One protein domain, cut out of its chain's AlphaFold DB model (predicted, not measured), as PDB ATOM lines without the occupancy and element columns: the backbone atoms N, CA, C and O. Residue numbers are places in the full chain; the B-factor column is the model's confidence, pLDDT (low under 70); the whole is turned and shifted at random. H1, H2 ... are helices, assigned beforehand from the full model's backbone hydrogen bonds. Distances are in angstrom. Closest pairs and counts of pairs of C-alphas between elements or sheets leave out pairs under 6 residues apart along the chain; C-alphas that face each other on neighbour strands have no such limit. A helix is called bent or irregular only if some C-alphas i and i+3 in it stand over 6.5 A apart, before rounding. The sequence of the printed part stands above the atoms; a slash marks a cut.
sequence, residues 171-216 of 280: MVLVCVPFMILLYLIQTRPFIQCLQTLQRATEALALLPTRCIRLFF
ATOM      1  N   MET A 171     -30.065   2.109 -57.100       80.00
ATOM      2  CA  MET A 171     -31.299   1.764 -56.383       80.00
ATOM      3  C   MET A 171     -31.148   0.518 -55.513       80.00
ATOM      4  O   MET A 171     -31.544   0.535 -54.346       80.00
ATOM      5  N   VAL A 172     -30.527  -0.544 -56.030       83.75
ATOM      6  CA  VAL A 172     -30.219  -1.746 -55.239       83.75
ATOM      7  C   VAL A 172     -29.242  -1.405 -54.113       83.75
ATOM      8  O   VAL A 172     -29.455  -1.824 -52.975       83.75
ATOM      9  N   LEU A 173     -28.222  -0.587 -54.390       83.94
ATOM     10  CA  LEU A 173     -27.239  -0.149 -53.397       83.94
ATOM     11  C   LEU A 173     -27.859   0.690 -52.272       83.94
ATOM     12  O   LEU A 173     -27.306   0.701 -51.185       83.94
ATOM     13  N   VAL A 174     -28.987   1.372 -52.491       81.88
ATOM     14  CA  VAL A 174     -29.709   2.114 -51.440       81.88
ATOM     15  C   VAL A 174     -30.758   1.232 -50.751       81.88
ATOM     16  O   VAL A 174     -30.892   1.267 -49.528       81.88
ATOM     17  N   CYS A 175     -31.464   0.380 -51.498       81.94
ATOM     18  CA  CYS A 175     -32.513  -0.483 -50.950       81.94
ATOM     19  C   CYS A 175     -31.975  -1.624 -50.089       81.94
ATOM     20  O   CYS A 175     -32.545  -1.910 -49.040       81.94
ATOM     21  N   VAL A 176     -30.882  -2.277 -50.490       84.81
ATOM     22  CA  VAL A 176     -30.281  -3.383 -49.728       84.81
ATOM     23  C   VAL A 176     -29.817  -2.943 -48.333       84.81
ATOM     24  O   VAL A 176     -30.232  -3.582 -47.365       84.81
ATOM     25  N   PRO A 177     -29.034  -1.861 -48.151       85.62
ATOM     26  CA  PRO A 177     -28.656  -1.414 -46.814       85.62
ATOM     27  C   PRO A 177     -29.850  -0.895 -46.016       85.62
ATOM     28  O   PRO A 177     -29.879  -1.101 -44.808       85.62
ATOM     29  N   PHE A 178     -30.857  -0.290 -46.653       83.81
ATOM     30  CA  PHE A 178     -32.085   0.110 -45.964       83.81
ATOM     31  C   PHE A 178     -32.877  -1.106 -45.451       83.81
ATOM     32  O   PHE A 178     -33.280  -1.133 -44.292       83.81
ATOM     33  N   MET A 179     -33.015  -2.160 -46.260       82.88
ATOM     34  CA  MET A 179     -33.626  -3.431 -45.846       82.88
ATOM     35  C   MET A 179     -32.839  -4.114 -44.726       82.88
ATOM     36  O   MET A 179     -33.430  -4.609 -43.769       82.88
ATOM     37  N   ILE A 180     -31.506  -4.112 -44.813       83.69
ATOM     38  CA  ILE A 180     -30.627  -4.634 -43.758       83.69
ATOM     39  C   ILE A 180     -30.800  -3.820 -42.472       83.69
ATOM     40  O   ILE A 180     -30.932  -4.407 -41.403       83.69
ATOM     41  N   LEU A 181     -30.851  -2.488 -42.556       82.50
ATOM     42  CA  LEU A 181     -31.072  -1.603 -41.412       82.50
ATOM     43  C   LEU A 181     -32.429  -1.877 -40.750       82.50
ATOM     44  O   LEU A 181     -32.496  -1.996 -39.529       82.50
ATOM     45  N   LEU A 182     -33.494  -2.025 -41.541       81.25
ATOM     46  CA  LEU A 182     -34.823  -2.378 -41.037       81.25
ATOM     47  C   LEU A 182     -34.823  -3.756 -40.366       81.25
ATOM     48  O   LEU A 182     -35.341  -3.901 -39.258       81.25
ATOM     49  N   TYR A 183     -34.186  -4.749 -40.988       79.50
ATOM     50  CA  TYR A 183     -34.054  -6.090 -40.421       79.50
ATOM     51  C   TYR A 183     -33.282  -6.075 -39.096       79.50
ATOM     52  O   TYR A 183     -33.707  -6.699 -38.119       79.50
ATOM     53  N   LEU A 184     -32.183  -5.315 -39.041       77.75
ATOM     54  CA  LEU A 184     -31.374  -5.116 -37.842       77.75
ATOM     55  C   LEU A 184     -32.188  -4.434 -36.738       77.75
ATOM     56  O   LEU A 184     -32.264  -4.968 -35.639       77.75
ATOM     57  N   ILE A 185     -32.876  -3.326 -37.025       77.38
ATOM     58  CA  ILE A 185     -33.747  -2.627 -36.061       77.38
ATOM     59  C   ILE A 185     -34.810  -3.567 -35.478       77.38
ATOM     60  O   ILE A 185     -35.123  -3.510 -34.288       77.38
ATOM     61  N   GLN A 186     -35.346  -4.466 -36.301       73.31
ATOM     62  CA  GLN A 186     -36.390  -5.398 -35.902       73.31
ATOM     63  C   GLN A 186     -35.870  -6.592 -35.080       73.31
ATOM     64  O   GLN A 186     -36.631  -7.220 -34.329       73.31
ATOM     65  N   THR A 187     -34.579  -6.920 -35.182       79.81
ATOM     66  CA  THR A 187     -33.982  -7.995 -34.392       79.81
ATOM     67  C   THR A 187     -33.696  -7.504 -32.968       79.81
ATOM     68  O   THR A 187     -32.845  -6.652 -32.732       79.81
ATOM     69  N   ARG A 188     -34.345  -8.116 -31.964       68.00
ATOM     70  CA  ARG A 188     -34.061  -7.882 -30.531       68.00
ATOM     71  C   ARG A 188     -32.567  -7.868 -30.137       68.00
ATOM     72  O   ARG A 188     -32.236  -7.060 -29.268       68.00
ATOM     73  N   PRO A 189     -31.656  -8.671 -30.734       64.56
ATOM     74  CA  PRO A 189     -30.230  -8.565 -30.426       64.56
ATOM     75  C   PRO A 189     -29.593  -7.240 -30.858       64.56
ATOM     76  O   PRO A 189     -28.630  -6.833 -30.226       64.56
ATOM     77  N   PHE A 190     -30.110  -6.526 -31.863       66.56
ATOM     78  CA  PHE A 190     -29.560  -5.228 -32.267       66.56
ATOM     79  C   PHE A 190     -29.837  -4.151 -31.222       66.56
ATOM     80  O   PHE A 190     -28.928  -3.419 -30.854       66.56
ATOM     81  N   ILE A 191     -31.051  -4.113 -30.661       68.00
ATOM     82  CA  ILE A 191     -31.387  -3.205 -29.551       68.00
ATOM     83  C   ILE A 191     -30.529  -3.531 -28.321       68.00
ATOM     84  O   ILE A 191     -30.033  -2.627 -27.652       68.00
ATOM     85  N   GLN A 192     -30.302  -4.819 -28.042       69.50
ATOM     86  CA  GLN A 192     -29.390  -5.239 -26.975       69.50
ATOM     87  C   GLN A 192     -27.943  -4.827 -27.265       69.50
ATOM     88  O   GLN A 192     -27.280  -4.320 -26.363       69.50
ATOM     89  N   CYS A 193     -27.488  -4.975 -28.511       71.75
ATOM     90  CA  CYS A 193     -26.160  -4.576 -28.961       71.75
ATOM     91  C   CYS A 193     -25.966  -3.057 -28.833       71.75
ATOM     92  O   CYS A 193     -24.958  -2.614 -28.284       71.75
ATOM     93  N   LEU A 194     -26.972  -2.268 -29.227       75.88
ATOM     94  CA  LEU A 194     -27.005  -0.811 -29.090       75.88
ATOM     95  C   LEU A 194     -26.908  -0.387 -27.621       75.88
ATOM     96  O   LEU A 194     -26.125   0.495 -27.286       75.88
ATOM     97  N   GLN A 195     -27.644  -1.058 -26.730       76.12
ATOM     98  CA  GLN A 195     -27.559  -0.807 -25.290       76.12
ATOM     99  C   GLN A 195     -26.184  -1.172 -24.714       76.12
ATOM    100  O   GLN A 195     -25.668  -0.450 -23.863       76.12
ATOM    101  N   THR A 196     -25.567  -2.277 -25.146       76.31
ATOM    102  CA  THR A 196     -24.188  -2.602 -24.737       76.31
ATOM    103  C   THR A 196     -23.173  -1.611 -25.289       76.31
ATOM    104  O   THR A 196     -22.245  -1.256 -24.567       76.31
ATOM    105  N   LEU A 197     -23.364  -1.119 -26.514       81.44
ATOM    106  CA  LEU A 197     -22.488  -0.129 -27.130       81.44
ATOM    107  C   LEU A 197     -22.594   1.221 -26.411       81.44
ATOM    108  O   LEU A 197     -21.568   1.803 -26.084       81.44
ATOM    109  N   GLN A 198     -23.810   1.655 -26.058       81.31
ATOM    110  CA  GLN A 198     -24.049   2.860 -25.255       81.31
ATOM    111  C   GLN A 198     -23.370   2.783 -23.877       81.31
ATOM    112  O   GLN A 198     -22.673   3.712 -23.467       81.31
ATOM    113  N   ARG A 199     -23.487   1.644 -23.182       77.44
ATOM    114  CA  ARG A 199     -22.787   1.428 -21.901       77.44
ATOM    115  C   ARG A 199     -21.265   1.397 -22.068       77.44
ATOM    116  O   ARG A 199     -20.548   1.888 -21.200       77.44
ATOM    117  N   ALA A 200     -20.762   0.836 -23.169       77.62
ATOM    118  CA  ALA A 200     -19.333   0.817 -23.469       77.62
ATOM    119  C   ALA A 200     -18.796   2.225 -23.767       77.62
ATOM    120  O   ALA A 200     -17.719   2.571 -23.290       77.62
ATOM    121  N   THR A 201     -19.554   3.064 -24.480       78.38
ATOM    122  CA  THR A 201     -19.176   4.459 -24.747       78.38
ATOM    123  C   THR A 201     -19.159   5.317 -23.483       78.38
ATOM    124  O   THR A 201     -18.223   6.091 -23.299       78.38
ATOM    125  N   GLU A 202     -20.113   5.138 -22.561       76.38
ATOM    126  CA  GLU A 202     -20.084   5.816 -21.254       76.38
ATOM    127  C   GLU A 202     -18.892   5.360 -20.397       76.38
ATOM    128  O   GLU A 202     -18.231   6.177 -19.755       76.38
ATOM    129  N   ALA A 203     -18.554   4.066 -20.424       70.62
ATOM    130  CA  ALA A 203     -17.378   3.543 -19.732       70.62
ATOM    131  C   ALA A 203     -16.061   4.071 -20.328       70.62
ATOM    132  O   ALA A 203     -15.124   4.368 -19.584       70.62
ATOM    133  N   LEU A 204     -15.995   4.233 -21.655       73.56
ATOM    134  CA  LEU A 204     -14.829   4.768 -22.355       73.56
ATOM    135  C   LEU A 204     -14.649   6.274 -22.104       73.56
ATOM    136  O   LEU A 204     -13.526   6.736 -21.936       73.56
ATOM    137  N   ALA A 205     -15.743   7.032 -21.985       71.94
ATOM    138  CA  ALA A 205     -15.719   8.453 -21.627       71.94
ATOM    139  C   ALA A 205     -15.185   8.713 -20.198       71.94
ATOM    140  O   ALA A 205     -14.680   9.798 -19.907       71.94
ATOM    141  N   LEU A 206     -15.226   7.711 -19.311       64.81
ATOM    142  CA  LEU A 206     -14.647   7.770 -17.961       64.81
ATOM    143  C   LEU A 206     -13.178   7.296 -17.887       64.81
ATOM    144  O   LEU A 206     -12.539   7.445 -16.844       64.81
ATOM    145  N   LEU A 207     -12.612   6.744 -18.967       64.12
ATOM    146  CA  LEU A 207     -11.188   6.390 -19.037       64.12
ATOM    147  C   LEU A 207     -10.237   7.600 -19.030       64.12
ATOM    148  O   LEU A 207      -9.282   7.548 -18.254       64.12
ATOM    149  N   PRO A 208     -10.462   8.706 -19.773       65.00
ATOM    150  CA  PRO A 208      -9.552   9.850 -19.718       65.00
ATOM    151  C   PRO A 208      -9.492  10.469 -18.316       65.00
ATOM    152  O   PRO A 208      -8.410  10.807 -17.844       65.00
ATOM    153  N   THR A 209     -10.607  10.524 -17.579       62.31
ATOM    154  CA  THR A 209     -10.616  11.055 -16.203       62.31
ATOM    155  C   THR A 209      -9.900  10.141 -15.202       62.31
ATOM    156  O   THR A 209      -9.280  10.637 -14.260       62.31
ATOM    157  N   ARG A 210      -9.920   8.816 -15.406       60.75
ATOM    158  CA  ARG A 210      -9.137   7.861 -14.599       60.75
ATOM    159  C   ARG A 210      -7.649   7.871 -14.950       60.75
ATOM    160  O   ARG A 210      -6.829   7.837 -14.035       60.75
ATOM    161  N   CYS A 211      -7.296   7.971 -16.229       64.69
ATOM    162  CA  CYS A 211      -5.906   8.070 -16.671       64.69
ATOM    163  C   CYS A 211      -5.253   9.379 -16.219       64.69
ATOM    164  O   CYS A 211      -4.120   9.339 -15.758       64.69
ATOM    165  N   ILE A 212      -5.968  10.512 -16.249       65.81
ATOM    166  CA  ILE A 212      -5.458  11.797 -15.742       65.81
ATOM    167  C   ILE A 212      -5.205  11.736 -14.227       65.81
ATOM    168  O   ILE A 212      -4.167  12.209 -13.773       65.81
ATOM    169  N   ARG A 213      -6.088  11.100 -13.438       61.09
ATOM    170  CA  ARG A 213      -5.836  10.892 -11.995       61.09
ATOM    171  C   ARG A 213      -4.608  10.021 -11.737       61.09
ATOM    172  O   ARG A 213      -3.825  10.347 -10.855       61.09
ATOM    173  N   LEU A 214      -4.426   8.948 -12.509       63.94
ATOM    174  CA  LEU A 214      -3.261   8.067 -12.375       63.94
ATOM    175  C   LEU A 214      -1.960   8.747 -12.827       63.94
ATOM    176  O   LEU A 214      -0.923   8.529 -12.210       63.94
ATOM    177  N   PHE A 215      -2.013   9.610 -13.845       59.78
ATOM    178  CA  PHE A 215      -0.858  10.390 -14.297       59.78
ATOM    179  C   PHE A 215      -0.445  11.473 -13.294       59.78
ATOM    180  O   PHE A 215       0.746  11.677 -13.078       59.78
ATOM    181  N   PHE A 216      -1.407  12.137 -12.645       60.03
ATOM    182  CA  PHE A 216      -1.110  13.099 -11.579       60.03
ATOM    183  C   PHE A 216      -0.510  12.437 -10.334       60.03
ATOM    184  O   PHE A 216       0.287  13.056  -9.644       60.03
TER     185      PHE A 216
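AT A GLANCE: This is residues 171 to 216 of the 280 residues of an uncharacterized protein of Trichoderma harzianum (UniProt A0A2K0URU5). Three helices follow one another as an open L: H1 makes the shorter arm, and H2 with H3 after it, nearly in one line, makes the longer arm. The corner is at Thr 187, where the end of H1 comes near the start of H2, and nothing packs into the angle between the arms. The printed part has 46 residues with three named helices, in the order H1, H2, H3, and no named strand; the class is all helix. The whole is extended, with a radius of gyration of the C-alphas of 17.6 A, and its C-alphas span 55 by 23 by 7 A along their three main axes.

HOW THE PARTS SIT: Start at Met 171 and go along H1, residues 171 to 186; its residues 171 to 180 stand free. Past Thr 187 you come to H2, residues 188 to 205, whose line stands about perpendicular to that of H1, at 85 degrees. H1 and H2 are close but not clearly touching, with 2 pairs of C-alphas within 8 A; their closest C-alphas are those of Leu 184 and Phe 190, 5.9 A apart. Their centres are 21.4 A apart. Past Leu 206 you reach H3, residues 207 to 216, and H2 and H3 meet only through their link. H1 and H3 are apart. Residues 195 to 216 stand free, of which 195 to 205 belong to H2 and 207 to 216 to H3. In the backbone of H2 and H3 you will find every O i to N i+4 pair within hydrogen-bond range; in H1 it is 11 of 12.

IN THESE COORDINATES: Find C-alpha 171 at (-31.299, 1.764, -56.383); from there H1 runs 22.3 A to C-alpha 186 at (-36.390, -5.398, -35.902). H2, the longest helix with 18 residues, begins at C-alpha 188 at (-34.061, -7.882, -30.531) and measures 26.1 A from first to last C-alpha. H3 begins at C-alpha 207 and runs 14.2 A to C-alpha 216 at (-1.110, 13.099, -11.579). No helix here is bent or irregular.

THE WHOLE: The two C-alphas farthest apart are those of Met 171 and Phe 216, 55.2 A, the first and last printed residues. The printed part has no cut. The links from H1 to H2 and from H2 to H3 are both tight, with 1 residue each. Read the B-factor column for the model's confidence: the mean pLDDT of the printed part is 73.9, and 16 residues are under 70, namely residues 188 to 192 and residues 206 to 216. By helix the mean is 82 in H1, 74 in H2 and 63 in H3.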